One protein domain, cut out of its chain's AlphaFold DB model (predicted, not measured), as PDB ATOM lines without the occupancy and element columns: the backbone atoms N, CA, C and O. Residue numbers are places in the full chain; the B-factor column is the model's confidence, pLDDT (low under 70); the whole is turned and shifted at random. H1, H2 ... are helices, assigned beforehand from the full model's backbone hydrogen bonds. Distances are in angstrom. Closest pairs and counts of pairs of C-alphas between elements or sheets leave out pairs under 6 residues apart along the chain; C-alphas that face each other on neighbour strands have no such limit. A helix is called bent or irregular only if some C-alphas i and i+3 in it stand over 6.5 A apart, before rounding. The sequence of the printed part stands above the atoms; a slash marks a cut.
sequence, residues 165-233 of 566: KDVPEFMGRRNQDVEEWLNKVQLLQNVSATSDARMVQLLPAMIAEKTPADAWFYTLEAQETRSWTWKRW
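What this domain is: This is residues 165 to 233 of the 566 residues of an uncharacterized protein of Spizellomyces punctatus (strain DAOM BR117) (UniProt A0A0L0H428). Three helices stand at the corners of a loosely joined triangle, with the longest, H1, along one side of the domain, H2 nearest to the middle and H3 at the other side; residues 169 to 173 run between H1 and H3. From H3 the chain swings out through H4 and folds back over one face of the triangle, where the last short helix, H5, packs on the first part of H2; residues 219 to 224 stick out. The printed part has 69 residues with five named helices, H1 to H5 in order along the chain, and no named strand; the class is all helix. The whole is compact, with a radius of gyration of the C-alphas of 12.0 A, and rounded, spanning 31 by 30 by 20 A.

Where its parts are: H1, residues 178 to 191, is the longest helix, 20.1 A from C-alpha 178 at (160.489, 105.348, 130.357) to C-alpha 191 at (169.727, 122.794, 126.827). H2, residues 196 to 206, measures 14.2 A and is irregular: C-alphas 201 and 204 are 7.0 A apart, against about 5 A in a regular helix. H3, residues 212 to 219, measures 10.8 A. H4 holds residues 222 to 225, and H5 residues 230 to 233, ending with C-alpha 233 at (153.980, 114.167, 135.492).

How they stand to each other: H1 touches no helix. H1 and H2 are close but not clearly touching, the closest C-alphas being those of Gln 189 and Met 199, 7.6 A apart. They run opposite ways at a steep tilt of 52 degrees. H2 and H5 touch, and their closest C-alphas, those of Asp 196 and Trp 230, are 5.3 A apart. H2 and H3 are near each other, with 7 pairs of C-alphas within 10 A and the closest at 8.1 A. H4 touches no helix, and H1 is apart from H3, H4 and H5. Every O i to N i+4 pair is within hydrogen-bond range in H1 and H3, and 5 of 7 in H2; H4 and H5 are too short for such a pair.

The domain as a whole: The two C-alphas farthest apart are those of Val 191 and Thr 219, at 31.6 A. The printed part has no cut, and the links from H1 to H2, H2 to H3, H3 to H4 and H4 to H5 are tight. Residues 165 to 177 hold no named element. Residues 219 to 224, of which 222 to 224 belong to H4, stand free. The mean pLDDT of the printed part is 83.0, and residues 174 to 175 and residue 223 are under 70.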
ATOM      1  N   LYS A 165     158.041 119.104 117.853       76.75
ATOM      2  CA  LYS A 165     158.785 118.300 116.869       76.75
ATOM      3  C   LYS A 165     160.236 117.975 117.255       76.75
ATOM      4  O   LYS A 165     160.833 117.095 116.645       76.75
ATOM      5  N   ASP A 166     160.812 118.722 118.194       73.56
ATOM      6  CA  ASP A 166     162.208 118.573 118.613       73.56
ATOM      7  C   ASP A 166     162.327 117.624 119.823       73.56
ATOM      8  O   ASP A 166     163.432 117.312 120.264       73.56
ATOM      9  N   VAL A 167     161.193 117.154 120.360       79.00
ATOM     10  CA  VAL A 167     161.122 116.271 121.528       79.00
ATOM     11  C   VAL A 167     160.843 114.835 121.076       79.00
ATOM     12  O   VAL A 167     159.976 114.626 120.229       79.00
ATOM     13  N   PRO A 168     161.555 113.824 121.608       84.06
ATOM     14  CA  PRO A 168     161.299 112.434 121.256       84.06
ATOM     15  C   PRO A 168     159.899 111.997 121.696       84.06
ATOM     16  O   PRO A 168     159.487 112.255 122.826       84.06
ATOM     17  N   GLU A 169     159.211 111.259 120.830       89.12
ATOM     18  CA  GLU A 169     157.890 110.709 121.125       89.12
ATOM     19  C   GLU A 169     157.951 109.519 122.100       89.12
ATOM     20  O   GLU A 169     158.843 108.660 122.040       89.12
ATOM     21  N   PHE A 170     156.960 109.438 122.983       90.75
ATOM     22  CA  PHE A 170     156.754 108.349 123.924       90.75
ATOM     23  C   PHE A 170     155.590 107.474 123.483       90.75
ATOM     24  O   PHE A 170     154.473 107.953 123.310       90.75
ATOM     25  N   MET A 171     155.842 106.174 123.324       87.62
ATOM     26  CA  MET A 171     154.826 105.208 122.906       87.62
ATOM     27  C   MET A 171     154.308 104.356 124.074       87.62
ATOM     28  O   MET A 171     153.327 103.638 123.906       87.62
ATOM     29  N   GLY A 172     154.967 104.346 125.237       83.38
ATOM     30  CA  GLY A 172     154.543 103.521 126.380       83.38
ATOM     31  C   GLY A 172     154.575 102.011 126.115       83.38
ATOM     32  O   GLY A 172     153.775 101.255 126.664       83.38
ATOM     33  N   ARG A 173     155.454 101.537 125.221       81.19
ATOM     34  CA  ARG A 173     155.608 100.096 124.953       81.19
ATOM     35  C   ARG A 173     156.436  99.437 126.055       81.19
ATOM     36  O   ARG A 173     157.379 100.034 126.546       81.19
ATOM     37  N   ARG A 174     156.189  98.150 126.332       67.50
ATOM     38  CA  ARG A 174     156.953  97.363 127.330       67.50
ATOM     39  C   ARG A 174     158.466  97.291 127.082       67.50
ATOM     40  O   ARG A 174     159.216  96.987 127.992       67.50
ATOM     41  N   ASN A 175     158.912  97.495 125.846       67.81
ATOM     42  CA  ASN A 175     160.328  97.502 125.474       67.81
ATOM     43  C   ASN A 175     160.919  98.917 125.363       67.81
ATOM     44  O   ASN A 175     162.070  99.049 124.953       67.81
ATOM     45  N   GLN A 176     160.129  99.956 125.638       73.31
ATOM     46  CA  GLN A 176     160.583 101.337 125.666       73.31
ATOM     47  C   GLN A 176     160.822 101.728 127.120       73.31
ATOM     48  O   GLN A 176     159.885 101.777 127.911       73.31
ATOM     49  N   ASP A 177     162.079 102.002 127.458       78.00
ATOM     50  CA  ASP A 177     162.450 102.442 128.795       78.00
ATOM     51  C   ASP A 177     161.980 103.889 129.025       78.00
ATOM     52  O   ASP A 177     162.417 104.832 128.350       78.00
ATOM     53  N   VAL A 178     161.046 104.050 129.963       83.00
ATOM     54  CA  VAL A 178     160.489 105.348 130.357       83.00
ATOM     55  C   VAL A 178     161.543 106.241 131.020       83.00
ATOM     56  O   VAL A 178     161.503 107.457 130.826       83.00
ATOM     57  N   GLU A 179     162.525 105.676 131.726       81.88
ATOM     58  CA  GLU A 179     163.610 106.437 132.353       81.88
ATOM     59  C   GLU A 179     164.581 106.973 131.304       81.88
ATOM     60  O   GLU A 179     164.932 108.154 131.327       81.88
ATOM     61  N   GLU A 180     164.976 106.139 130.336       79.75
ATOM     62  CA  GLU A 180     165.831 106.576 129.226       79.75
ATOM     63  C   GLU A 180     165.164 107.709 128.434       79.75
ATOM     64  O   GLU A 180     165.806 108.705 128.076       79.75
ATOM     65  N   TRP A 181     163.861 107.584 128.177       87.00
ATOM     66  CA  TRP A 181     163.097 108.622 127.499       87.00
ATOM     67  C   TRP A 181     163.002 109.911 128.333       87.00
ATOM     68  O   TRP A 181     163.315 110.987 127.815       87.00
ATOM     69  N   LEU A 182     162.668 109.820 129.626       86.81
ATOM     70  CA  LEU A 182     162.609 110.975 130.530       86.81
ATOM     71  C   LEU A 182     163.957 111.697 130.643       86.81
ATOM     72  O   LEU A 182     163.993 112.927 130.655       86.81
ATOM     73  N   ASN A 183     165.067 110.958 130.655       82.44
ATOM     74  CA  ASN A 183     166.411 111.531 130.676       82.44
ATOM     75  C   ASN A 183     166.717 112.334 129.403       82.44
ATOM     76  O   ASN A 183     167.249 113.442 129.487       82.44
ATOM     77  N   LYS A 184     166.328 111.830 128.223       81.62
ATOM     78  CA  LYS A 184     166.468 112.569 126.952       81.62
ATOM     79  C   LYS A 184     165.641 113.852 126.953       81.62
ATOM     80  O   LYS A 184     166.124 114.900 126.530       81.62
ATOM     81  N   VAL A 185     164.413 113.780 127.459       85.81
ATOM     82  CA  VAL A 185     163.529 114.941 127.599       85.81
ATOM     83  C   VAL A 185     164.113 115.972 128.566       85.81
ATOM     84  O   VAL A 185     164.127 117.162 128.254       85.81
ATOM     85  N   GLN A 186     164.637 115.533 129.712       84.00
ATOM     86  CA  GLN A 186     165.256 116.415 130.701       84.00
ATOM     87  C   GLN A 186     166.504 117.106 130.140       84.00
ATOM     88  O   GLN A 186     166.711 118.293 130.387       84.00
ATOM     89  N   LEU A 187     167.313 116.398 129.348       80.50
ATOM     90  CA  LEU A 187     168.466 116.984 128.666       80.50
ATOM     91  C   LEU A 187     168.034 118.097 127.700       80.50
ATOM     92  O   LEU A 187     168.580 119.198 127.746       80.50
ATOM     93  N   LEU A 188     167.018 117.841 126.870       81.50
ATOM     94  CA  LEU A 188     166.476 118.836 125.939       81.50
ATOM     95  C   LEU A 188     165.878 120.039 126.669       81.50
ATOM     96  O   LEU A 188     166.100 121.177 126.253       81.50
ATOM     97  N   GLN A 189     165.166 119.804 127.773       84.62
ATOM     98  CA  GLN A 189     164.646 120.861 128.634       84.62
ATOM     99  C   GLN A 189     165.780 121.769 129.136       84.62
ATOM    100  O   GLN A 189     165.676 122.990 129.031       84.62
ATOM    101  N   ASN A 190     166.869 121.174 129.628       80.56
ATOM    102  CA  ASN A 190     168.007 121.908 130.180       80.56
ATOM    103  C   ASN A 190     168.739 122.726 129.103       80.56
ATOM    104  O   ASN A 190     169.026 123.900 129.321       80.56
ATOM    105  N   VAL A 191     169.007 122.131 127.935       76.19
ATOM    106  CA  VAL A 191     169.727 122.794 126.827       76.19
ATOM    107  C   VAL A 191     168.927 123.959 126.245       76.19
ATOM    108  O   VAL A 191     169.495 124.988 125.896       76.19
ATOM    109  N   SER A 192     167.605 123.817 126.165       78.56
ATOM    110  CA  SER A 192     166.712 124.863 125.651       78.56
ATOM    111  C   SER A 192     166.270 125.875 126.714       78.56
ATOM    112  O   SER A 192     165.480 126.764 126.406       78.56
ATOM    113  N   ALA A 193     166.731 125.726 127.965       81.06
ATOM    114  CA  ALA A 193     166.259 126.490 129.121       81.06
ATOM    115  C   ALA A 193     164.715 126.537 129.221       81.06
ATOM    116  O   ALA A 193     164.120 127.550 129.598       81.06
ATOM    117  N   THR A 194     164.048 125.436 128.856       83.56
ATOM    118  CA  THR A 194     162.583 125.369 128.800       83.56
ATOM    119  C   THR A 194     161.995 125.217 130.201       83.56
ATOM    120  O   THR A 194     162.377 124.336 130.973       83.56
ATOM    121  N   SER A 195     161.023 126.066 130.536       85.81
ATOM    122  CA  SER A 195     160.363 126.032 131.843       85.81
ATOM    123  C   SER A 195     159.498 124.781 132.029       85.81
ATOM    124  O   SER A 195     158.914 124.259 131.079       85.81
ATOM    125  N   ASP A 196     159.337 124.340 133.278       86.94
ATOM    126  CA  ASP A 196     158.453 123.222 133.637       86.94
ATOM    127  C   ASP A 196     157.016 123.428 133.134       86.94
ATOM    128  O   ASP A 196     156.392 122.503 132.618       86.94
ATOM    129  N   ALA A 197     156.495 124.657 133.220       86.25
ATOM    130  CA  ALA A 197     155.164 124.992 132.714       86.25
ATOM    131  C   ALA A 197     155.052 124.751 131.200       86.25
ATOM    132  O   ALA A 197     154.021 124.283 130.714       86.25
ATOM    133  N   ARG A 198     156.123 125.036 130.452       86.06
ATOM    134  CA  ARG A 198     156.169 124.776 129.015       86.06
ATOM    135  C   ARG A 198     156.298 123.284 128.711       86.06
ATOM    136  O   ARG A 198     155.646 122.826 127.779       86.06
ATOM    137  N   MET A 199     157.046 122.522 129.508       88.75
ATOM    138  CA  MET A 199     157.114 121.060 129.370       88.75
ATOM    139  C   MET A 199     155.740 120.402 129.530       88.75
ATOM    140  O   MET A 199     155.364 119.566 128.714       88.75
ATOM    141  N   VAL A 200     154.945 120.843 130.511       88.50
ATOM    142  CA  VAL A 200     153.572 120.342 130.704       88.50
ATOM    143  C   VAL A 200     152.680 120.638 129.492       88.50
ATOM    144  O   VAL A 200     151.886 119.792 129.096       88.50
ATOM    145  N   GLN A 201     152.833 121.804 128.855       85.56
ATOM    146  CA  GLN A 201     152.092 122.133 127.628       85.56
ATOM    147  C   GLN A 201     152.522 121.295 126.417       85.56
ATOM    148  O   GLN A 201     151.720 121.088 125.509       85.56
ATOM    149  N   LEU A 202     153.785 120.866 126.370       87.25
ATOM    150  CA  LEU A 202     154.322 120.049 125.282       87.25
ATOM    151  C   LEU A 202     153.992 118.565 125.451       87.25
ATOM    152  O   LEU A 202     153.933 117.863 124.447       87.25
ATOM    153  N   LEU A 203     153.729 118.108 126.679       87.81
ATOM    154  CA  LEU A 203     153.490 116.701 127.002       87.81
ATOM    155  C   LEU A 203     152.472 115.997 126.082       87.81
ATOM    156  O   LEU A 203     152.807 114.915 125.606       87.81
ATOM    157  N   PRO A 204     151.300 116.574 125.741       85.69
ATOM    158  CA  PRO A 204     150.366 115.918 124.822       85.69
ATOM    159  C   PRO A 204     150.977 115.633 123.446       85.69
ATOM    160  O   PRO A 204     150.697 114.606 122.849       85.69
ATOM    161  N   ALA A 205     151.842 116.522 122.952       84.94
ATOM    162  CA  ALA A 205     152.512 116.352 121.665       84.94
ATOM    163  C   ALA A 205     153.737 115.426 121.741       84.94
ATOM    164  O   ALA A 205     154.265 115.016 120.714       84.94
ATOM    165  N   MET A 206     154.207 115.122 122.953       88.31
ATOM    166  CA  MET A 206     155.286 114.168 123.194       88.31
ATOM    167  C   MET A 206     154.774 112.730 123.273       88.31
ATOM    168  O   MET A 206     155.572 111.801 123.222       88.31
ATOM    169  N   ILE A 207     153.469 112.531 123.432       88.00
ATOM    170  CA  ILE A 207     152.848 111.213 123.475       88.00
ATOM    171  C   ILE A 207     152.448 110.836 122.050       88.00
ATOM    172  O   ILE A 207     151.728 111.567 121.378       88.00
ATOM    173  N   ALA A 208     152.952 109.699 121.570       85.81
ATOM    174  CA  ALA A 208     152.659 109.225 120.225       85.81
ATOM    175  C   ALA A 208     151.199 108.772 120.129       85.81
ATOM    176  O   ALA A 208     150.778 107.900 120.888       85.81
ATOM    177  N   GLU A 209     150.453 109.288 119.154       84.44
ATOM    178  CA  GLU A 209     149.057 108.908 118.921       84.44
ATOM    179  C   GLU A 209     148.885 107.391 118.718       84.44
ATOM    180  O   GLU A 209     149.725 106.720 118.105       84.44
ATOM    181  N   LYS A 210     147.744 106.842 119.162       83.88
ATOM    182  CA  LYS A 210     147.368 105.421 118.993       83.88
ATOM    183  C   LYS A 210     148.341 104.443 119.659       83.88
ATOM    184  O   LYS A 210     148.519 103.313 119.193       83.88
ATOM    185  N   THR A 211     148.970 104.862 120.749       87.56
ATOM    186  CA  THR A 211     149.880 104.025 121.535       87.56
ATOM    187  C   THR A 211     149.335 103.749 122.939       87.56
ATOM    188  O   THR A 211     148.386 104.403 123.369       87.56
ATOM    189  N   PRO A 212     149.896 102.774 123.684       84.44
ATOM    190  CA  PRO A 212     149.551 102.584 125.094       84.44
ATOM    191  C   PRO A 212     149.687 103.856 125.945       84.44
ATOM    192  O   PRO A 212     148.845 104.088 126.807       84.44
ATOM    193  N   ALA A 213     150.699 104.692 125.676       86.69
ATOM    194  CA  ALA A 213     150.863 105.984 126.347       86.69
ATOM    195  C   ALA A 213     149.703 106.946 126.067       86.69
ATOM    196  O   ALA A 213     149.203 107.584 126.987       86.69
ATOM    197  N   ASP A 214     149.250 107.002 124.817       88.44
ATOM    198  CA  ASP A 214     148.107 107.812 124.385       88.44
ATOM    199  C   ASP A 214     146.804 107.342 125.035       88.44
ATOM    200  O   ASP A 214     146.074 108.128 125.635       88.44
ATOM    201  N   ALA A 215     146.557 106.029 125.015       85.00
ATOM    202  CA  ALA A 215     145.387 105.436 125.653       85.00
ATOM    203  C   ALA A 215     145.332 105.754 127.154       85.00
ATOM    204  O   ALA A 215     144.288 106.175 127.642       85.00
ATOM    205  N   TRP A 216     146.451 105.604 127.870       89.00
ATOM    206  CA  TRP A 216     146.550 105.978 129.282       89.00
ATOM    207  C   TRP A 216     146.349 107.480 129.498       89.00
ATOM    208  O   TRP A 216     145.588 107.871 130.380       89.00
ATOM    209  N   PHE A 217     146.961 108.330 128.672       86.56
ATOM    210  CA  PHE A 217     146.839 109.781 128.806       86.56
ATOM    211  C   PHE A 217     145.377 110.248 128.741       86.56
ATOM    212  O   PHE A 217     144.972 111.106 129.522       86.56
ATOM    213  N   TYR A 218     144.559 109.623 127.887       82.38
ATOM    214  CA  TYR A 218     143.119 109.889 127.804       82.38
ATOM    215  C   TYR A 218     142.283 109.309 128.956       82.38
ATOM    216  O   TYR A 218     141.134 109.718 129.120       82.38
ATOM    217  N   THR A 219     142.820 108.378 129.754       81.75
ATOM    218  CA  THR A 219     142.134 107.892 130.968       81.75
ATOM    219  C   THR A 219     142.261 108.845 132.154       81.75
ATOM    220  O   THR A 219     141.491 108.726 133.105       81.75
ATOM    221  N   LEU A 220     143.194 109.800 132.103       83.44
ATOM    222  CA  LEU A 220     143.413 110.759 133.179       83.44
ATOM    223  C   LEU A 220     142.341 111.855 133.166       83.44
ATOM    224  O   LEU A 220     142.068 112.476 132.136       83.44
ATOM    225  N   GLU A 221     141.757 112.155 134.327       76.62
ATOM    226  CA  GLU A 221     140.763 113.219 134.421       76.62
ATOM    227  C   GLU A 221     141.405 114.600 134.195       76.62
ATOM    228  O   GLU A 221     142.411 114.978 134.808       76.62
ATOM    229  N   ALA A 222     140.783 115.418 133.340       71.75
ATOM    230  CA  ALA A 222     141.261 116.771 133.037       71.75
ATOM    231  C   ALA A 222     141.310 117.681 134.281       71.75
ATOM    232  O   ALA A 222     142.062 118.656 134.324       71.75
ATOM    233  N   GLN A 223     140.495 117.388 135.298       63.62
ATOM    234  CA  GLN A 223     140.466 118.135 136.552       63.62
ATOM    235  C   GLN A 223     141.607 117.732 137.492       63.62
ATOM    236  O   GLN A 223     142.170 118.601 138.159       63.62
ATOM    237  N   GLU A 224     141.998 116.457 137.492       73.69
ATOM    238  CA  GLU A 224     143.145 115.969 138.257       73.69
ATOM    239  C   GLU A 224     144.451 116.523 137.683       73.69
ATOM    240  O   GLU A 224     145.252 117.112 138.412       73.69
ATOM    241  N   THR A 225     144.622 116.427 136.365       78.81
ATOM    242  CA  THR A 225     145.867 116.759 135.653       78.81
ATOM    243  C   THR A 225     146.153 118.257 135.519       78.81
ATOM    244  O   THR A 225     147.313 118.657 135.414       78.81
ATOM    245  N   ARG A 226     145.129 119.123 135.590       75.06
ATOM    246  CA  ARG A 226     145.262 120.596 135.464       75.06
ATOM    247  C   ARG A 226     146.214 121.239 136.472       75.06
ATOM    248  O   ARG A 226     146.744 122.313 136.205       75.06
ATOM    249  N   SER A 227     146.383 120.614 137.634       80.75
ATOM    250  CA  SER A 227     147.229 121.119 138.722       80.75
ATOM    251  C   SER A 227     148.609 120.459 138.776       80.75
ATOM    252  O   SER A 227     149.408 120.770 139.661       80.75
ATOM    253  N   TRP A 228     148.898 119.521 137.871       87.44
ATOM    254  CA  TRP A 228     150.123 118.736 137.946       87.44
ATOM    255  C   TRP A 228     151.321 119.543 137.465       87.44
ATOM    256  O   TRP A 228     151.343 120.104 136.371       87.44
ATOM    257  N   THR A 229     152.353 119.569 138.303       89.50
ATOM    258  CA  THR A 229     153.663 120.098 137.940       89.50
ATOM    259  C   THR A 229     154.387 119.122 137.020       89.50
ATOM    260  O   THR A 229     154.075 117.929 136.985       89.50
ATOM    261  N   TRP A 230     155.411 119.605 136.314       89.56
ATOM    262  CA  TRP A 230     156.262 118.736 135.501       89.56
ATOM    263  C   TRP A 230     156.864 117.584 136.316       89.56
ATOM    264  O   TRP A 230     156.896 116.444 135.865       89.56
ATOM    265  N   LYS A 231     157.255 117.855 137.566       88.75
ATOM    266  CA  LYS A 231     157.706 116.825 138.508       88.75
ATOM    267  C   LYS A 231     156.663 115.718 138.705       88.75
ATOM    268  O   LYS A 231     157.005 114.549 138.559       88.75
ATOM    269  N   ARG A 232     155.407 116.083 138.977       87.88
ATOM    270  CA  ARG A 232     154.323 115.113 139.191       87.88
ATOM    271  C   ARG A 232     154.039 114.284 137.938       87.88
ATOM    272  O   ARG A 232     153.836 113.083 138.040       87.88
ATOM    273  N   TRP A 233     154.100 114.897 136.757       90.38
ATOM    274  CA  TRP A 233     153.980 114.167 135.492       90.38
ATOM    275  C   TRP A 233     155.068 113.105 135.308       90.38
ATOM    276  O   TRP A 233     154.758 111.990 134.899       90.38
TER     277      TRP A 233